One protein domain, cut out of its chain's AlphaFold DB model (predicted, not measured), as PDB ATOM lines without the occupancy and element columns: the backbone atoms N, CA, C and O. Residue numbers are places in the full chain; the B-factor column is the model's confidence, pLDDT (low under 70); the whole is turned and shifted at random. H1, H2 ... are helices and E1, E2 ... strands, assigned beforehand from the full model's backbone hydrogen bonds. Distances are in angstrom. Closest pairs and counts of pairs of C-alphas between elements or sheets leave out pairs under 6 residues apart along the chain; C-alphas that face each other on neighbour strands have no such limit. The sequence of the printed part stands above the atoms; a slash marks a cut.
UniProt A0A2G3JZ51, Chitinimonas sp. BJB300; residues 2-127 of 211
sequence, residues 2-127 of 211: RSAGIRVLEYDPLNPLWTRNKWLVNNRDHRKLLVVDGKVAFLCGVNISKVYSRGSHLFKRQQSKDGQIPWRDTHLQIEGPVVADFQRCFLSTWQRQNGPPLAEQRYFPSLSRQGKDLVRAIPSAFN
ATOM      1  N   ARG A   2      97.178  52.751 111.563       85.31
ATOM      2  CA  ARG A   2      97.928  51.948 112.556       85.31
ATOM      3  C   ARG A   2      97.407  50.512 112.698       85.31
ATOM      4  O   ARG A   2      98.195  49.579 112.674       85.31
ATOM      5  N   SER A   3      96.084  50.332 112.725       87.62
ATOM      6  CA  SER A   3      95.431  49.010 112.724       87.62
ATOM      7  C   SER A   3      95.737  48.146 111.492       87.62
ATOM      8  O   SER A   3      95.560  46.939 111.544       87.62
ATOM      9  N   ALA A   4      96.206  48.752 110.399       88.88
ATOM     10  CA  ALA A   4      96.618  48.066 109.178       88.88
ATOM     11  C   ALA A   4      98.148  47.860 109.110       88.88
ATOM     12  O   ALA A   4      98.684  47.622 108.035       88.88
ATOM     13  N   GLY A   5      98.868  48.025 110.229       85.12
ATOM     14  CA  GLY A   5     100.327  47.864 110.304       85.12
ATOM     15  C   GLY A   5     101.139  49.064 109.800       85.12
ATOM     16  O   GLY A   5     102.367  49.008 109.760       85.12
ATOM     17  N   ILE A   6     100.485  50.172 109.436       86.38
ATOM     18  CA  ILE A   6     101.173  51.375 108.954       86.38
ATOM     19  C   ILE A   6     101.783  52.117 110.145       86.38
ATOM     20  O   ILE A   6     101.075  52.506 111.081       86.38
ATOM     21  N   ARG A   7     103.092  52.368 110.082       87.75
ATOM     22  CA  ARG A   7     103.788  53.237 111.035       87.75
ATOM     23  C   ARG A   7     103.379  54.691 110.790       87.75
ATOM     24  O   ARG A   7     103.541  55.203 109.688       87.75
ATOM     25  N   VAL A   8     102.832  55.337 111.818       89.62
ATOM     26  CA  VAL A   8     102.324  56.715 111.748       89.62
ATOM     27  C   VAL A   8     102.936  57.533 112.871       89.62
ATOM     28  O   VAL A   8     102.775  57.178 114.044       89.62
ATOM     29  N   LEU A   9     103.562  58.640 112.489       88.94
ATOM     30  CA  LEU A   9     104.180  59.614 113.374       88.94
ATOM     31  C   LEU A   9     103.525  60.979 113.155       88.94
ATOM     32  O   LEU A   9     103.253  61.358 112.017       88.94
ATOM     33  N   GLU A  10     103.237  61.678 114.246       86.62
ATOM     34  CA  GLU A  10     102.704  63.037 114.217       86.62
ATOM     35  C   GLU A  10     103.859  64.039 114.124       86.62
ATOM     36  O   GLU A  10     104.917  63.820 114.711       86.62
ATOM     37  N   TYR A  11     103.668  65.114 113.362       81.81
ATOM     38  CA  TYR A  11     104.658  66.177 113.215       81.81
ATOM     39  C   TYR A  11     104.428  67.255 114.281       81.81
ATOM     40  O   TYR A  11     103.318  67.779 114.350       81.81
ATOM     41  N   ASP A  12     105.460  67.594 115.063       76.94
ATOM     42  CA  ASP A  12     105.437  68.613 116.128       76.94
ATOM     43  C   ASP A  12     104.171  68.535 117.016       76.94
ATOM     44  O   ASP A  12     103.385  69.489 117.078       76.94
ATOM     45  N   PRO A  13     103.940  67.400 117.711       74.31
ATOM     46  CA  PRO A  13     102.762  67.229 118.554       74.31
ATOM     47  C   PRO A  13     102.710  68.315 119.638       74.31
ATOM     48  O   PRO A  13     103.693  68.579 120.338       74.31
ATOM     49  N   LEU A  14     101.542  68.943 119.795       68.00
ATOM     50  CA  LEU A  14     101.337  70.016 120.765       68.00
ATOM     51  C   LEU A  14     101.382  69.455 122.192       68.00
ATOM     52  O   LEU A  14     100.384  68.949 122.703       68.00
ATOM     53  N   ASN A  15     102.537  69.561 122.851       66.81
ATOM     54  CA  ASN A  15     102.673  69.247 124.270       66.81
ATOM     55  C   ASN A  15     102.563  70.532 125.116       66.81
ATOM     56  O   ASN A  15     103.524  71.308 125.136       66.81
ATOM     57  N   PRO A  16     101.461  70.744 125.865       65.06
ATOM     58  CA  PRO A  16     101.242  71.959 126.655       65.06
ATOM     59  C   PRO A  16     102.305  72.216 127.737       65.06
ATOM     60  O   PRO A  16     102.450  73.354 128.177       65.06
ATOM     61  N   LEU A  17     103.085  71.203 128.135       66.38
ATOM     62  CA  LEU A  17     104.196  71.348 129.082       66.38
ATOM     63  C   LEU A  17     105.489  71.876 128.430       66.38
ATOM     64  O   LEU A  17     106.373  72.363 129.136       66.38
ATOM     65  N   TRP A  18     105.611  71.805 127.100       57.44
ATOM     66  CA  TRP A  18     106.805  72.213 126.344       57.44
ATOM     67  C   TRP A  18     106.548  73.386 125.385       57.44
ATOM     68  O   TRP A  18     107.459  74.165 125.102       57.44
ATOM     69  N   THR A  19     105.309  73.587 124.925       57.72
ATOM     70  CA  THR A  19     104.933  74.698 124.039       57.72
ATOM     71  C   THR A  19     104.753  76.003 124.820       57.72
ATOM     72  O   THR A  19     103.635  76.418 125.116       57.72
ATOM     73  N   ARG A  20     105.861  76.682 125.146       54.25
ATOM     74  CA  ARG A  20     105.841  78.018 125.783       54.25
ATOM     75  C   ARG A  20     105.496  79.170 124.826       54.25
ATOM     76  O   ARG A  20     105.086  80.227 125.292       54.25
ATOM     77  N   ASN A  21     105.605  78.972 123.509       54.09
ATOM     78  CA  ASN A  21     105.421  80.031 122.509       54.09
ATOM     79  C   ASN A  21     104.267  79.720 121.546       54.09
ATOM     80  O   ASN A  21     104.354  78.797 120.738       54.09
ATOM     81  N   LYS A  22     103.218  80.554 121.572       51.84
ATOM     82  CA  LYS A  22     102.031  80.450 120.697       51.84
ATOM     83  C   LYS A  22     102.360  80.494 119.191       51.84
ATOM     84  O   LYS A  22     101.592  79.972 118.392       51.84
ATOM     85  N   TRP A  23     103.502  81.068 118.805       49.03
ATOM     86  CA  TRP A  23     103.938  81.212 117.407       49.03
ATOM     87  C   TRP A  23     104.488  79.925 116.771       49.03
ATOM     88  O   TRP A  23     104.451  79.794 115.552       49.03
ATOM     89  N   LEU A  24     104.941  78.949 117.569       55.06
ATOM     90  CA  LEU A  24     105.448  77.666 117.054       55.06
ATOM     91  C   LEU A  24     104.326  76.750 116.542       55.06
ATOM     92  O   LEU A  24     104.578  75.866 115.735       55.06
ATOM     93  N   VAL A  25     103.078  76.994 116.960       54.91
ATOM     94  CA  VAL A  25     101.894  76.204 116.572       54.91
ATOM     95  C   VAL A  25     101.611  76.282 115.064       54.91
ATOM     96  O   VAL A  25     100.965  75.399 114.502       54.91
ATOM     97  N   ASN A  26     102.098  77.330 114.389       58.09
ATOM     98  CA  ASN A  26     101.921  77.493 112.947       58.09
ATOM     99  C   ASN A  26     103.087  76.933 112.110       58.09
ATOM    100  O   ASN A  26     103.039  77.005 110.882       58.09
ATOM    101  N   ASN A  27     104.112  76.346 112.739       65.56
ATOM    102  CA  ASN A  27     105.176  75.648 112.021       65.56
ATOM    103  C   ASN A  27     104.678  74.283 111.584       65.56
ATOM    104  O   ASN A  27     104.800  73.289 112.287       65.56
ATOM    105  N   ARG A  28     104.062  74.256 110.409       70.56
ATOM    106  CA  ARG A  28     103.570  73.029 109.794       70.56
ATOM    107  C   ARG A  28     104.577  72.536 108.776       70.56
ATOM    108  O   ARG A  28     105.099  73.319 107.982       70.56
ATOM    109  N   ASP A  29     104.771  71.227 108.727       74.31
ATOM    110  CA  ASP A  29     105.380  70.612 107.559       74.31
ATOM    111  C   ASP A  29     104.391  70.660 106.392       74.31
ATOM    112  O   ASP A  29     103.382  69.956 106.370       74.31
ATOM    113  N   HIS A  30     104.648  71.548 105.433       84.50
ATOM    114  CA  HIS A  30     103.777  71.722 104.275       84.50
ATOM    115  C   HIS A  30     104.175  70.834 103.081       84.50
ATOM    116  O   HIS A  30     103.499  70.862 102.044       84.50
ATOM    117  N   ARG A  31     105.248  70.038 103.208       86.38
ATOM    118  CA  ARG A  31     105.722  69.139 102.150       86.38
ATOM    119  C   ARG A  31     104.758  67.970 101.984       86.38
ATOM    120  O   ARG A  31     104.395  67.300 102.945       86.38
ATOM    121  N   LYS A  32     104.381  67.694 100.739       90.25
ATOM    122  CA  LYS A  32     103.594  66.518 100.358       90.25
ATOM    123  C   LYS A  32     104.491  65.658  99.491       90.25
ATOM    124  O   LYS A  32     104.720  65.964  98.322       90.25
ATOM    125  N   LEU A  33     105.071  64.651 100.128       93.00
ATOM    126  CA  LEU A  33     106.059  63.766  99.540       93.00
ATOM    127  C   LEU A  33     105.633  62.323  99.792       93.00
ATOM    128  O   LEU A  33     105.418  61.927 100.937       93.00
ATOM    129  N   LEU A  34     105.567  61.541  98.721       94.38
ATOM    130  CA  LEU A  34     105.420  60.093  98.778       94.38
ATOM    131  C   LEU A  34     106.614  59.466  98.060       94.38
ATOM    132  O   LEU A  34     106.891  59.805  96.913       94.38
ATOM    133  N   VAL A  35     107.307  58.549  98.730       95.06
ATOM    134  CA  VAL A  35     108.394  57.762  98.139       95.06
ATOM    135  C   VAL A  35     107.998  56.292  98.171       95.06
ATOM    136  O   VAL A  35     107.661  55.764  99.230       95.06
ATOM    137  N   VAL A  36     108.035  55.637  97.013       95.19
ATOM    138  CA  VAL A  36     107.702  54.216  96.851       95.19
ATOM    139  C   VAL A  36     108.996  53.440  96.633       95.19
ATOM    140  O   VAL A  36     109.749  53.727  95.700       95.19
ATOM    141  N   ASP A  37     109.280  52.501  97.537       93.94
ATOM    142  CA  ASP A  37     110.441  51.593  97.524       93.94
ATOM    143  C   ASP A  37     111.820  52.265  97.375       93.94
ATOM    144  O   ASP A  37     112.798  51.622  96.994       93.94
ATOM    145  N   GLY A  38     111.914  53.572  97.639       94.38
ATOM    146  CA  GLY A  38     113.117  54.362  97.375       94.38
ATOM    147  C   GLY A  38     113.443  54.539  95.885       94.38
ATOM    148  O   GLY A  38     114.562  54.935  95.575       94.38
ATOM    149  N   LYS A  39     112.507  54.237  94.969       96.25
ATOM    150  CA  LYS A  39     112.707  54.264  93.503       96.25
ATOM    151  C   LYS A  39     111.899  55.327  92.770       96.25
ATOM    152  O   LYS A  39     112.372  55.848  91.766       96.25
ATOM    153  N   VAL A  40     110.707  55.639  93.273       96.88
ATOM    154  CA  VAL A  40     109.794  56.623  92.675       96.88
ATOM    155  C   VAL A  40     109.389  57.628  93.742       96.88
ATOM    156  O   VAL A  40     109.038  57.234  94.857       96.88
ATOM    157  N   ALA A  41     109.430  58.916  93.410       96.50
ATOM    158  CA  ALA A  41     108.962  59.991  94.275       96.50
ATOM    159  C   ALA A  41     107.798  60.747  93.631       96.50
ATOM    160  O   ALA A  41     107.788  61.006  92.431       96.50
ATOM    161  N   PHE A  42     106.844  61.139  94.460       95.00
ATOM    162  CA  PHE A  42     105.674  61.919  94.100       95.00
ATOM    163  C   PHE A  42     105.679  63.225  94.901       95.00
ATOM    164  O   PHE A  42     105.774  63.195  96.132       95.00
ATOM    165  N   LEU A  43     105.598  64.360  94.201       91.94
ATOM    166  CA  LEU A  43     105.578  65.712  94.770       91.94
ATOM    167  C   LEU A  43     104.345  66.471  94.285       91.94
ATOM    168  O   LEU A  43     104.083  66.509  93.082       91.94
ATOM    169  N   CYS A  44     103.614  67.123  95.188       82.31
ATOM    170  CA  CYS A  44     102.405  67.860  94.811       82.31
ATOM    171  C   CYS A  44     102.007  68.969  95.792       82.31
ATOM    172  O   CYS A  44     102.589  69.114  96.868       82.31
ATOM    173  N   GLY A  45     100.968  69.727  95.420       78.75
ATOM    174  CA  GLY A  45     100.236  70.631  96.309       78.75
ATOM    175  C   GLY A  45      99.049  69.994  97.056       78.75
ATOM    176  O   GLY A  45      98.562  70.597  98.017       78.75
ATOM    177  N   VAL A  46      98.630  68.761  96.722       77.19
ATOM    178  CA  VAL A  46      97.458  68.077  97.322       77.19
ATOM    179  C   VAL A  46      97.806  67.077  98.427       77.19
ATOM    180  O   VAL A  46      98.783  66.342  98.343       77.19
ATOM    181  N   ASN A  47      96.982  67.000  99.474       80.44
ATOM    182  CA  ASN A  47      97.121  65.936 100.477       80.44
ATOM    183  C   ASN A  47      96.388  64.658 100.034       80.44
ATOM    184  O   ASN A  47      95.554  64.673  99.130       80.44
ATOM    185  N   ILE A  48      96.620  63.547 100.736       76.88
ATOM    186  CA  ILE A  48      95.818  62.327 100.569       76.88
ATOM    187  C   ILE A  48      94.505  62.506 101.342       76.88
ATOM    188  O   ILE A  48      94.437  62.270 102.546       76.88
ATOM    189  N   SER A  49      93.459  62.969 100.659       74.44
ATOM    190  CA  SER A  49      92.121  63.132 101.237       74.44
ATOM    191  C   SER A  49      91.033  63.043 100.170       74.44
ATOM    192  O   SER A  49      91.242  63.412  99.014       74.44
ATOM    193  N   LYS A  50      89.838  62.602 100.580       71.75
ATOM    194  CA  LYS A  50      88.647  62.493  99.722       71.75
ATOM    195  C   LYS A  50      88.268  63.825  99.065       71.75
ATOM    196  O   LYS A  50      87.683  63.831  97.991       71.75
ATOM    197  N   VAL A  51      88.628  64.958  99.670       63.91
ATOM    198  CA  VAL A  51      88.354  66.284  99.090       63.91
ATOM    199  C   VAL A  51      89.104  66.520  97.772       63.91
ATOM    200  O   VAL A  51      88.606  67.246  96.919       63.91
ATOM    201  N   TYR A  52      90.249  65.858  97.572       57.56
ATOM    202  CA  TYR A  52      91.069  65.968  96.359       57.56
ATOM    203  C   TYR A  52      90.767  64.879  95.322       57.56
ATOM    204  O   TYR A  52      91.346  64.885  94.242       57.56
ATOM    205  N   SER A  53      89.862  63.934  95.610       62.34
ATOM    206  CA  SER A  53      89.572  62.817  94.695       62.34
ATOM    207  C   SER A  53      88.724  63.224  93.483       62.34
ATOM    208  O   SER A  53      88.449  62.400  92.613       62.34
ATOM    209  N   ARG A  54      88.272  64.481  93.432       59.69
ATOM    210  CA  ARG A  54      87.571  65.068  92.289       59.69
ATOM    211  C   ARG A  54      88.613  65.688  91.361       59.69
ATOM    212  O   ARG A  54      89.036  66.818  91.576       59.69
ATOM    213  N   GLY A  55      89.062  64.914  90.376       52.97
ATOM    214  CA  GLY A  55      90.042  65.377  89.395       52.97
ATOM    215  C   GLY A  55      89.529  66.552  88.558       52.97
ATOM    216  O   GLY A  55      88.321  66.741  88.388       52.97
ATOM    217  N   SER A  56      90.456  67.314  87.977       50.38
ATOM    218  CA  SER A  56      90.171  68.169  86.829       50.38
ATOM    219  C   SER A  56      89.738  67.268  85.672       50.38
ATOM    220  O   SER A  56      90.556  66.681  84.968       50.38
ATOM    221  N   HIS A  57      88.430  67.077  85.509       46.84
ATOM    222  CA  HIS A  57      87.894  66.321  84.387       46.84
ATOM    223  C   HIS A  57      88.245  67.055  83.089       46.84
ATOM    224  O   HIS A  57      87.524  67.958  82.678       46.84
ATOM    225  N   LEU A  58      89.323  66.633  82.422       45.19
ATOM    226  CA  LEU A  58      89.694  67.104  81.084       45.19
ATOM    227  C   LEU A  58      88.604  66.814  80.031       45.19
ATOM    228  O   LEU A  58      88.657  67.374  78.948       45.19
ATOM    229  N   PHE A  59      87.599  65.980  80.341       42.12
ATOM    230  CA  PHE A  59      86.602  65.531  79.357       42.12
ATOM    231  C   PHE A  59      85.160  65.412  79.864       42.12
ATOM    232  O   PHE A  59      84.308  64.856  79.173       42.12
ATOM    233  N   LYS A  60      84.828  65.922  81.055       41.38
ATOM    234  CA  LYS A  60      83.425  65.975  81.485       41.38
ATOM    235  C   LYS A  60      83.150  67.257  82.243       41.38
ATOM    236  O   LYS A  60      83.436  67.378  83.429       41.38
ATOM    237  N   ARG A  61      82.506  68.180  81.532       44.78
ATOM    238  CA  ARG A  61      81.764  69.322  82.059       44.78
ATOM    239  C   ARG A  61      80.569  68.815  82.877       44.78
ATOM    240  O   ARG A  61      79.417  69.008  82.514       44.78
ATOM    241  N   GLN A  62      80.825  68.112  83.973       44.44
ATOM    242  CA  GLN A  62      79.835  68.029  85.029       44.44
ATOM    243  C   GLN A  62      80.000  69.307  85.834       44.44
ATOM    244  O   GLN A  62      80.876  69.406  86.689       44.44
ATOM    245  N   GLN A  63      79.153  70.299  85.539       47.31
ATOM    246  CA  GLN A  63      78.730  71.226  86.583       47.31
ATOM    247  C   GLN A  63      78.415  70.352  87.794       47.31
ATOM    248  O   GLN A  63      77.513  69.512  87.733       47.31
ATOM    249  N   SER A  64      79.204  70.473  88.862       47.09
ATOM    250  CA  SER A  64      78.805  69.893  90.133       47.09
ATOM    251  C   SER A  64      77.396  70.415  90.392       47.09
ATOM    252  O   SER A  64      77.202  71.634  90.389       47.09
ATOM    253  N   LYS A  65      76.424  69.521  90.587       50.31
ATOM    254  CA  LYS A  65      75.038  69.905  90.893       50.31
ATOM    255  C   LYS A  65      74.939  70.819  92.131       50.31
ATOM    256  O   LYS A  65      73.929  71.487  92.299       50.31
ATOM    257  N   ASP A  66      76.027  70.915  92.900       56.25
ATOM    258  CA  ASP A  66      76.140  71.627  94.172       56.25
ATOM    259  C   ASP A  66      77.035  72.891  94.113       56.25
ATOM    260  O   ASP A  66      77.415  73.416  95.154       56.25
ATOM    261  N   GLY A  67      77.445  73.366  92.925       54.31
ATOM    262  CA  GLY A  67      78.240  74.606  92.785       54.31
ATOM    263  C   GLY A  67      79.680  74.576  93.338       54.31
ATOM    264  O   GLY A  67      80.277  75.627  93.557       54.31
ATOM    265  N   GLN A  68      80.264  73.397  93.563       54.62
ATOM    266  CA  GLN A  68      81.622  73.239  94.092       54.62
ATOM    267  C   GLN A  68      82.689  73.355  92.992       54.62
ATOM    268  O   GLN A  68      82.658  72.645  91.986       54.62
ATOM    269  N   ILE A  69      83.668  74.233  93.211       60.12
ATOM    270  CA  ILE A  69      84.776  74.488  92.283       60.12
ATOM    271  C   ILE A  69      85.739  73.280  92.279       60.12
ATOM    272  O   ILE A  69      86.128  72.820  93.356       60.12
ATOM    273  N   PRO A  70      86.138  72.744  91.106       65.00
ATOM    274  CA  PRO A  70      87.084  71.632  91.026       65.00
ATOM    275  C   PRO A  70      88.482  72.040  91.511       65.00
ATOM    276  O   PRO A  70      88.935  73.158  91.256       65.00
ATOM    277  N   TRP A  71      89.190  71.118  92.170       68.81
ATOM    278  CA  TRP A  71      90.564  71.354  92.617       68.81
ATOM    279  C   TRP A  71      91.527  71.240  91.434       68.81
ATOM    280  O   TRP A  71      91.563  70.217  90.750       68.81
ATOM    281  N   ARG A  72      92.328  72.282  91.195       74.75
ATOM    282  CA  ARG A  72      93.425  72.259  90.222       74.75
ATOM    283  C   ARG A  72      94.746  72.280  90.981       74.75
ATOM    284  O   ARG A  72      94.998  73.205  91.744       74.75
ATOM    285  N   ASP A  73      95.595  71.299  90.714       79.56
ATOM    286  CA  ASP A  73      96.950  71.221  91.256       79.56
ATOM    287  C   ASP A  73      97.896  70.589  90.227       79.56
ATOM    288  O   ASP A  73      97.440  70.028  89.227       79.56
ATOM    289  N   THR A  74      99.197  70.663  90.485       84.44
ATOM    290  CA  THR A  74     100.236  70.025  89.674       84.44
ATOM    291  C   THR A  74     100.929  68.956  90.514       84.44
ATOM    292  O   THR A  74     101.444  69.233  91.596       84.44
ATOM    293  N   HIS A  75     100.952  67.725  90.004       87.44
ATOM    294  CA  HIS A  75     101.618  66.587  90.636       87.44
ATOM    295  C   HIS A  75     102.742  66.100  89.723       87.44
ATOM    296  O   HIS A  75     102.527  65.914  88.526       87.44
ATOM    297  N   LEU A  76     103.928  65.886  90.284       91.75
ATOM    298  CA  LEU A  76     105.075  65.310  89.593       91.75
ATOM    299  C   LEU A  76     105.349  63.897  90.105       91.75
ATOM    300  O   LEU A  76     105.488  63.701  91.312       91.75
ATOM    301  N   GLN A  77     105.471  62.945  89.181       95.31
ATOM    302  CA  GLN A  77     106.146  61.667  89.406       95.31
ATOM    303  C   GLN A  77     107.591  61.813  88.932       95.31
ATOM    304  O   GLN A  77     107.832  62.275  87.818       95.31
ATOM    305  N   ILE A  78     108.545  61.432  89.776       95.56
ATOM    306  CA  ILE A  78     109.974  61.568  89.513       95.56
ATOM    307  C   ILE A  78     110.658  60.225  89.739       95.56
ATOM    308  O   ILE A  78     110.463  59.571  90.767       95.56
ATOM    309  N   GLU A  79     111.506  59.859  88.785       97.19
ATOM    310  CA  GLU A  79     112.367  58.684  88.827       97.19
ATOM    311  C   GLU A  79     113.820  59.090  88.567       97.19
ATOM    312  O   GLU A  79     114.105  60.140  87.988       97.19
ATOM    313  N   GLY A  80     114.752  58.247  89.004       97.06
ATOM    314  CA  GLY A  80     116.186  58.479  88.860       97.06
ATOM    315  C   GLY A  80     116.871  58.936  90.152       97.06
ATOM    316  O   GLY A  80     116.272  58.892  91.228       97.06
ATOM    317  N   PRO A  81     118.147  59.358  90.082       96.94
ATOM    318  CA  PRO A  81     119.005  59.488  91.264       96.94
ATOM    319  C   PRO A  81     118.494  60.463  92.331       96.94
ATOM    320  O   PRO A  81     118.722  60.241  93.518       96.94
ATOM    321  N   VAL A  82     117.752  61.502  91.928       96.94
ATOM    322  CA  VAL A  82     117.183  62.512  92.838       96.94
ATOM    323  C   VAL A  82     116.179  61.925  93.842       96.94
ATOM    324  O   VAL A  82     115.953  62.502  94.904       96.94
ATOM    325  N   VAL A  83     115.611  60.742  93.574       97.12
ATOM    326  CA  VAL A  83     114.717  60.057  94.524       97.12
ATOM    327  C   VAL A  83     115.425  59.758  95.849       97.12
ATOM    328  O   VAL A  83     114.797  59.840  96.906       97.12
ATOM    329  N   ALA A  84     116.738  59.507  95.829       95.69
ATOM    330  CA  ALA A  84     117.514  59.331  97.053       95.69
ATOM    331  C   ALA A  84     117.504  60.589  97.938       95.69
ATOM    332  O   ALA A  84     117.473  60.468  99.162       95.69
ATOM    333  N   ASP A  85     117.486  61.790  97.354       95.19
ATOM    334  CA  ASP A  85     117.430  63.042  98.117       95.19
ATOM    335  C   ASP A  85     116.075  63.216  98.800       95.19
ATOM    336  O   ASP A  85     116.011  63.540  99.989       95.19
ATOM    337  N   PHE A  86     114.982  62.918  98.092       95.12
ATOM    338  CA  PHE A  86     113.644  62.926  98.684       95.12
ATOM    339  C   PHE A  86     113.505  61.875  99.790       95.12
ATOM    340  O   PHE A  86     112.970  62.171 100.858       95.12
ATOM    341  N   GLN A  87     114.065  60.681  99.591       94.69
ATOM    342  CA  GLN A  87     114.095  59.637 100.613       94.69
ATOM    343  C   GLN A  87     114.857  60.088 101.869       94.69
ATOM    344  O   GLN A  87     114.350  59.947 102.982       94.69
ATOM    345  N   ARG A  88     116.043  60.700 101.719       93.31
ATOM    346  CA  ARG A  88     116.786  61.292 102.852       93.31
ATOM    347  C   ARG A  88     115.964  62.361 103.562       93.31
ATOM    348  O   ARG A  88     115.946  62.405 104.788       93.31
ATOM    349  N   CYS A  89     115.259  63.195 102.802       91.69
ATOM    350  CA  CYS A  89     114.410  64.257 103.326       91.69
ATOM    351  C   CYS A  89     113.284  63.707 104.224       91.69
ATOM    352  O   CYS A  89     113.039  64.227 105.320       91.69
ATOM    353  N   PHE A  90     112.639  62.620 103.792       92.06
ATOM    354  CA  PHE A  90     111.633  61.911 104.579       92.06
ATOM    355  C   PHE A  90     112.238  61.293 105.847       92.06
ATOM    356  O   PHE A  90     111.764  61.561 106.950       92.06
ATOM    357  N   LEU A  91     113.325  60.528 105.712       91.81
ATOM    358  CA  LEU A  91     113.977  59.838 106.833       91.81
ATOM    359  C   LEU A  91     114.531  60.807 107.886       91.81
ATOM    360  O   LEU A  91     114.380  60.570 109.082       91.81
ATOM    361  N   SER A  92     115.103  61.934 107.460       90.06
ATOM    362  CA  SER A  92     115.547  63.003 108.363       90.06
ATOM    363  C   SER A  92     114.379  63.584 109.163       90.06
ATOM    364  O   SER A  92     114.502  63.837 110.360       90.06
ATOM    365  N   THR A  93     113.213  63.735 108.531       89.25
ATOM    366  CA  THR A  93     111.999  64.210 109.207       89.25
ATOM    367  C   THR A  93     111.497  63.187 110.216       89.25
ATOM    368  O   THR A  93     111.197  63.560 111.345       89.25
ATOM    369  N   TRP A  94     111.463  61.908 109.833       90.94
ATOM    370  CA  TRP A  94     111.109  60.799 110.719       90.94
ATOM    371  C   TRP A  94     111.986  60.772 111.972       90.94
ATOM    372  O   TRP A  94     111.474  60.721 113.088       90.94
ATOM    373  N   GLN A  95     113.305  60.875 111.793       90.00
ATOM    374  CA  GLN A  95     114.265  60.895 112.892       90.00
ATOM    375  C   GLN A  95     114.092  62.129 113.785       90.00
ATOM    376  O   GLN A  95     114.037  61.995 115.003       90.00
ATOM    377  N   ARG A  96     113.963  63.325 113.196       87.25
ATOM    378  CA  ARG A  96     113.753  64.583 113.934       87.25
ATOM    379  C   ARG A  96     112.493  64.552 114.798       87.25
ATOM    380  O   ARG A  96     112.473  65.141 115.870       87.25
ATOM    381  N   GLN A  97     111.461  63.860 114.329       88.12
ATOM    382  CA  GLN A  97     110.199  63.683 115.042       88.12
ATOM    383  C   GLN A  97     110.231  62.488 116.017       88.12
ATOM    384  O   GLN A  97     109.186  62.037 116.480       88.12
ATOM    385  N   ASN A  98     111.423  61.972 116.352       88.94
ATOM    386  CA  ASN A  98     111.643  60.840 117.259       88.94
ATOM    387  C   ASN A  98     110.879  59.573 116.847       88.94
ATOM    388  O   ASN A  98     110.412  58.801 117.688       88.94
ATOM    389  N   GLY A  99     110.737  59.355 115.539       88.44
ATOM    390  CA  GLY A  99     110.143  58.139 115.015       88.44
ATOM    391  C   GLY A  99     110.941  56.908 115.456       88.44
ATOM    392  O   GLY A  99     112.173  56.963 115.506       88.44
ATOM    393  N   PRO A 100     110.274  55.778 115.758       88.12
ATOM    394  CA  PRO A 100     110.972  54.564 116.157       88.12
ATOM    395  C   PRO A 100     111.956  54.127 115.065       88.12
ATOM    396  O   PRO A 100     111.693  54.381 113.879       88.12
ATOM    397  N   PRO A 101     113.055  53.443 115.436       85.06
ATOM    398  CA  PRO A 101     114.010  52.924 114.474       85.06
ATOM    399  C   PRO A 101     113.296  52.174 113.352       85.06
ATOM    400  O   PRO A 101     112.454  51.293 113.569       85.06
ATOM    401  N   LEU A 102     113.598  52.575 112.126       84.12
ATOM    402  CA  LEU A 102     113.171  51.825 110.964       84.12
ATOM    403  C   LEU A 102     114.086  50.602 110.872       84.12
ATOM    404  O   LEU A 102     115.286  50.721 111.101       84.12
ATOM    405  N   ALA A 103     113.517  49.423 110.601       73.81
ATOM    406  CA  ALA A 103     114.313  48.213 110.418       73.81
ATOM    407  C   ALA A 103     115.371  48.457 109.332       73.81
ATOM    408  O   ALA A 103     115.145  49.295 108.457       73.81
ATOM    409  N   GLU A 104     116.480  47.720 109.360       63.59
ATOM    410  CA  GLU A 104     117.514  47.755 108.317       63.59
ATOM    411  C   GLU A 104     116.963  47.215 106.983       63.59
ATOM    412  O   GLU A 104     117.256  46.112 106.532       63.59
ATOM    413  N   GLN A 105     116.083  47.983 106.348       67.81
ATOM    414  CA  GLN A 105     115.595  47.756 105.001       67.81
ATOM    415  C   GLN A 105     116.490  48.511 104.021       67.81
ATOM    416  O   GLN A 105     117.052  49.565 104.326       67.81
ATOM    417  N   ARG A 106     116.584  47.989 102.795       79.62
ATOM    418  CA  ARG A 106     117.238  48.665 101.667       79.62
ATOM    419  C   ARG A 106     116.412  49.878 101.211       79.62
ATOM    420  O   ARG A 106     115.811  49.854 100.146       79.62
ATOM    421  N   TYR A 107     116.394  50.944 102.012       86.69
ATOM    422  CA  TYR A 107     115.714  52.209 101.700       86.69
ATOM    423  C   TYR A 107     116.382  53.000 100.570       86.69
ATOM    424  O   TYR A 107     115.762  53.909 100.022       86.69
ATOM    425  N   PHE A 108     117.625  52.649 100.233       92.88
ATOM    426  CA  PHE A 108     118.429  53.258  99.180       92.88
ATOM    427  C   PHE A 108     118.832  52.193  98.154       92.88
ATOM    428  O   PHE A 108     119.944  51.660  98.218       92.88
ATOM    429  N   PRO A 109     117.927  51.812  97.237       94.12
ATOM    430  CA  PRO A 109     118.290  50.945  96.124       94.12
ATOM    431  C   PRO A 109     119.287  51.651  95.192       94.12
ATOM    432  O   PRO A 109     119.430  52.873  95.215       94.12
ATOM    433  N   SER A 110     119.957  50.883  94.332       94.25
ATOM    434  CA  SER A 110     120.724  51.475  93.233       94.25
ATOM    435  C   SER A 110     119.764  52.177  92.267       94.25
ATOM    436  O   SER A 110     118.787  51.575  91.818       94.25
ATOM    437  N   LEU A 111     120.030  53.453  91.979       95.38
ATOM    438  CA  LEU A 111     119.226  54.291  91.093       95.38
ATOM    439  C   LEU A 111     120.043  54.637  89.851       95.38
ATOM    440  O   LEU A 111     121.122  55.220  89.950       95.38
ATOM    441  N   SER A 112     119.515  54.300  88.680       95.50
ATOM    442  CA  SER A 112     120.084  54.691  87.393       95.50
ATOM    443  C   SER A 112     119.506  56.025  86.924       95.50
ATOM    444  O   SER A 112     118.409  56.423  87.318       95.50
ATOM    445  N   ARG A 113     120.245  56.734  86.064       96.00
ATOM    446  CA  ARG A 113     119.742  57.936  85.386       96.00
ATOM    447  C   ARG A 113     118.491  57.586  84.571       96.00
ATOM    448  O   ARG A 113     118.526  56.652  83.777       96.00
ATOM    449  N   GLN A 114     117.438  58.380  84.742       95.94
ATOM    450  CA  GLN A 114     116.211  58.320  83.951       95.94
ATOM    451  C   GLN A 114     116.055  59.640  83.195       95.94
ATOM    452  O   GLN A 114     116.174  60.710  83.791       95.94
ATOM    453  N   GLY A 115     115.839  59.573  81.882       93.81
ATOM    454  CA  GLY A 115     115.692  60.762  81.041       93.81
ATOM    455  C   GLY A 115     116.965  61.612  80.887       93.81
ATOM    456  O   GLY A 115     118.089  61.183  81.168       93.81
ATOM    457  N   LYS A 116     116.774  62.831  80.368       94.88
ATOM    458  CA  LYS A 116     117.856  63.780  80.045       94.88
ATOM    459  C   LYS A 116     117.880  65.001  80.963       94.88
ATOM    460  O   LYS A 116     118.905  65.676  81.025       94.88
ATOM    461  N   ASP A 117     116.789  65.250  81.680       94.50
ATOM    462  CA  ASP A 117     116.633  66.438  82.509       94.50
ATOM    463  C   ASP A 117     117.574  66.412  83.716       94.50
ATOM    464  O   ASP A 117     117.841  65.369  84.322       94.50
ATOM    465  N   LEU A 118     118.096  67.586  84.064       93.75
ATOM    466  CA  LEU A 118     118.836  67.789  85.299       93.75
ATOM    467  C   LEU A 118     117.844  68.175  86.393       93.75
ATOM    468  O   LEU A 118     117.203  69.221  86.314       93.75
ATOM    469  N   VAL A 119     117.739  67.342  87.425       94.44
ATOM    470  CA  VAL A 119     116.797  67.552  88.527       94.44
ATOM    471  C   VAL A 119     117.568  67.725  89.829       94.44
ATOM    472  O   VAL A 119     118.456  66.933  90.141       94.44
ATOM    473  N   ARG A 120     117.202  68.749  90.603       93.25
ATOM    474  CA  ARG A 120     117.728  69.005  91.946       93.25
ATOM    475  C   ARG A 120     116.581  69.050  92.947       93.25
ATOM    476  O   ARG A 120     115.641  69.820  92.773       93.25
ATOM    477  N   ALA A 121     116.680  68.263  94.015       92.62
ATOM    478  CA  ALA A 121     115.792  68.394  95.164       92.62
ATOM    479  C   ALA A 121     116.184  69.631  95.991       92.62
ATOM    480  O   ALA A 121     117.347  69.786  96.363       92.62
ATOM    481  N   ILE A 122     115.215  70.499  96.288       90.00
ATOM    482  CA  ILE A 122     115.408  71.693  97.125       90.00
ATOM    483  C   ILE A 122     114.401  71.631  98.281       90.00
ATOM    484  O   ILE A 122     113.278  72.123  98.151       90.00
ATOM    485  N   PRO A 123     114.737  70.953  99.391       81.62
ATOM    486  CA  PRO A 123     113.856  70.887 100.546       81.62
ATOM    487  C   PRO A 123     113.884  72.206 101.324       81.62
ATOM    488  O   PRO A 123     114.946  72.767 101.562       81.62
ATOM    489  N   SER A 124     112.724  72.680 101.776       74.25
ATOM    490  CA  SER A 124     112.651  73.771 102.753       74.25
ATOM    491  C   SER A 124     113.010  73.247 104.146       74.25
ATOM    492  O   SER A 124     112.361  72.309 104.625       74.25
ATOM    493  N   ALA A 125     113.996  73.849 104.812       67.12
ATOM    494  CA  ALA A 125     114.368  73.494 106.178       67.12
ATOM    495  C   ALA A 125     113.997  74.598 107.181       67.12
ATOM    496  O   ALA A 125     114.068  75.788 106.898       67.12
ATOM    497  N   PHE A 126     113.604  74.173 108.384       55.72
ATOM    498  CA  PHE A 126     113.070  75.026 109.452       55.72
ATOM    499  C   PHE A 126     114.108  75.984 110.078       55.72
ATOM    500  O   PHE A 126     113.749  76.832 110.885       55.72
ATOM    501  N   ASN A 127     115.390  75.867 109.719       58.66
ATOM    502  CA  ASN A 127     116.480  76.619 110.348       58.66
ATOM    503  C   ASN A 127     117.462  77.219 109.328       58.66
ATOM    504  O   ASN A 127     118.650  77.363 109.607       58.66
TER     505      ASN A 127
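What this domain is: This is residues 2 to 127 of the 211 residues of a protein of Chitinimonas sp. BJB300 (UniProt A0A2G3JZ51). With little regular structure, this is a small three-stranded sheet with helix H2 across one face, set among long unnamed stretches, of which residues 15 to 23 and 58 to 68 stick out. The 126 printed residues hold H1, E1, E2, E3 and H2 in that order, a mixed class with only 33 residues in named elements. The sheet E1 E2 E3 is an antiparallel meander, each strand beside the one before. The whole is loose, radius of gyration of the C-alphas 18.3 A, spanning 48 by 45 by 34 A.

Where its parts are: H1 is residues 22 to 26, beginning at C-alpha 22 (102.031, 80.450, 120.697). E1 is residues 33 to 36, E2 40 to 44 and E3 75 to 79. H2, residues 83 to 96, is 20.0 A long and ends at C-alpha 96 (113.753, 64.583, 113.934).

How they stand to each other: E1 and E2 form a hairpin, with N 36 and O 40 2.9 A apart. E2 and E3 form another, with N 78 and O 41 2.8 A apart. H2 is on the sheet over E1 and E2, at a height of 9.8 A; its closest C-alpha pair with E1 is Val 35 and Gln 87, 6.5 A. H1 is not on the sheet. In H2 every O i to N i+4 pair is within hydrogen-bond range; in H1, 0 of 1, and 0 of 2 O i to N i+3 pairs.

The domain as a whole: The farthest C-alphas, Leu 17 and Phe 59, are 53.1 A apart. The printed part has no cut; the link E2 to E3 is long. The pLDDT is under 70 in residues 14 to 27, 51 to 71, 104 to 105 and 125 to 127.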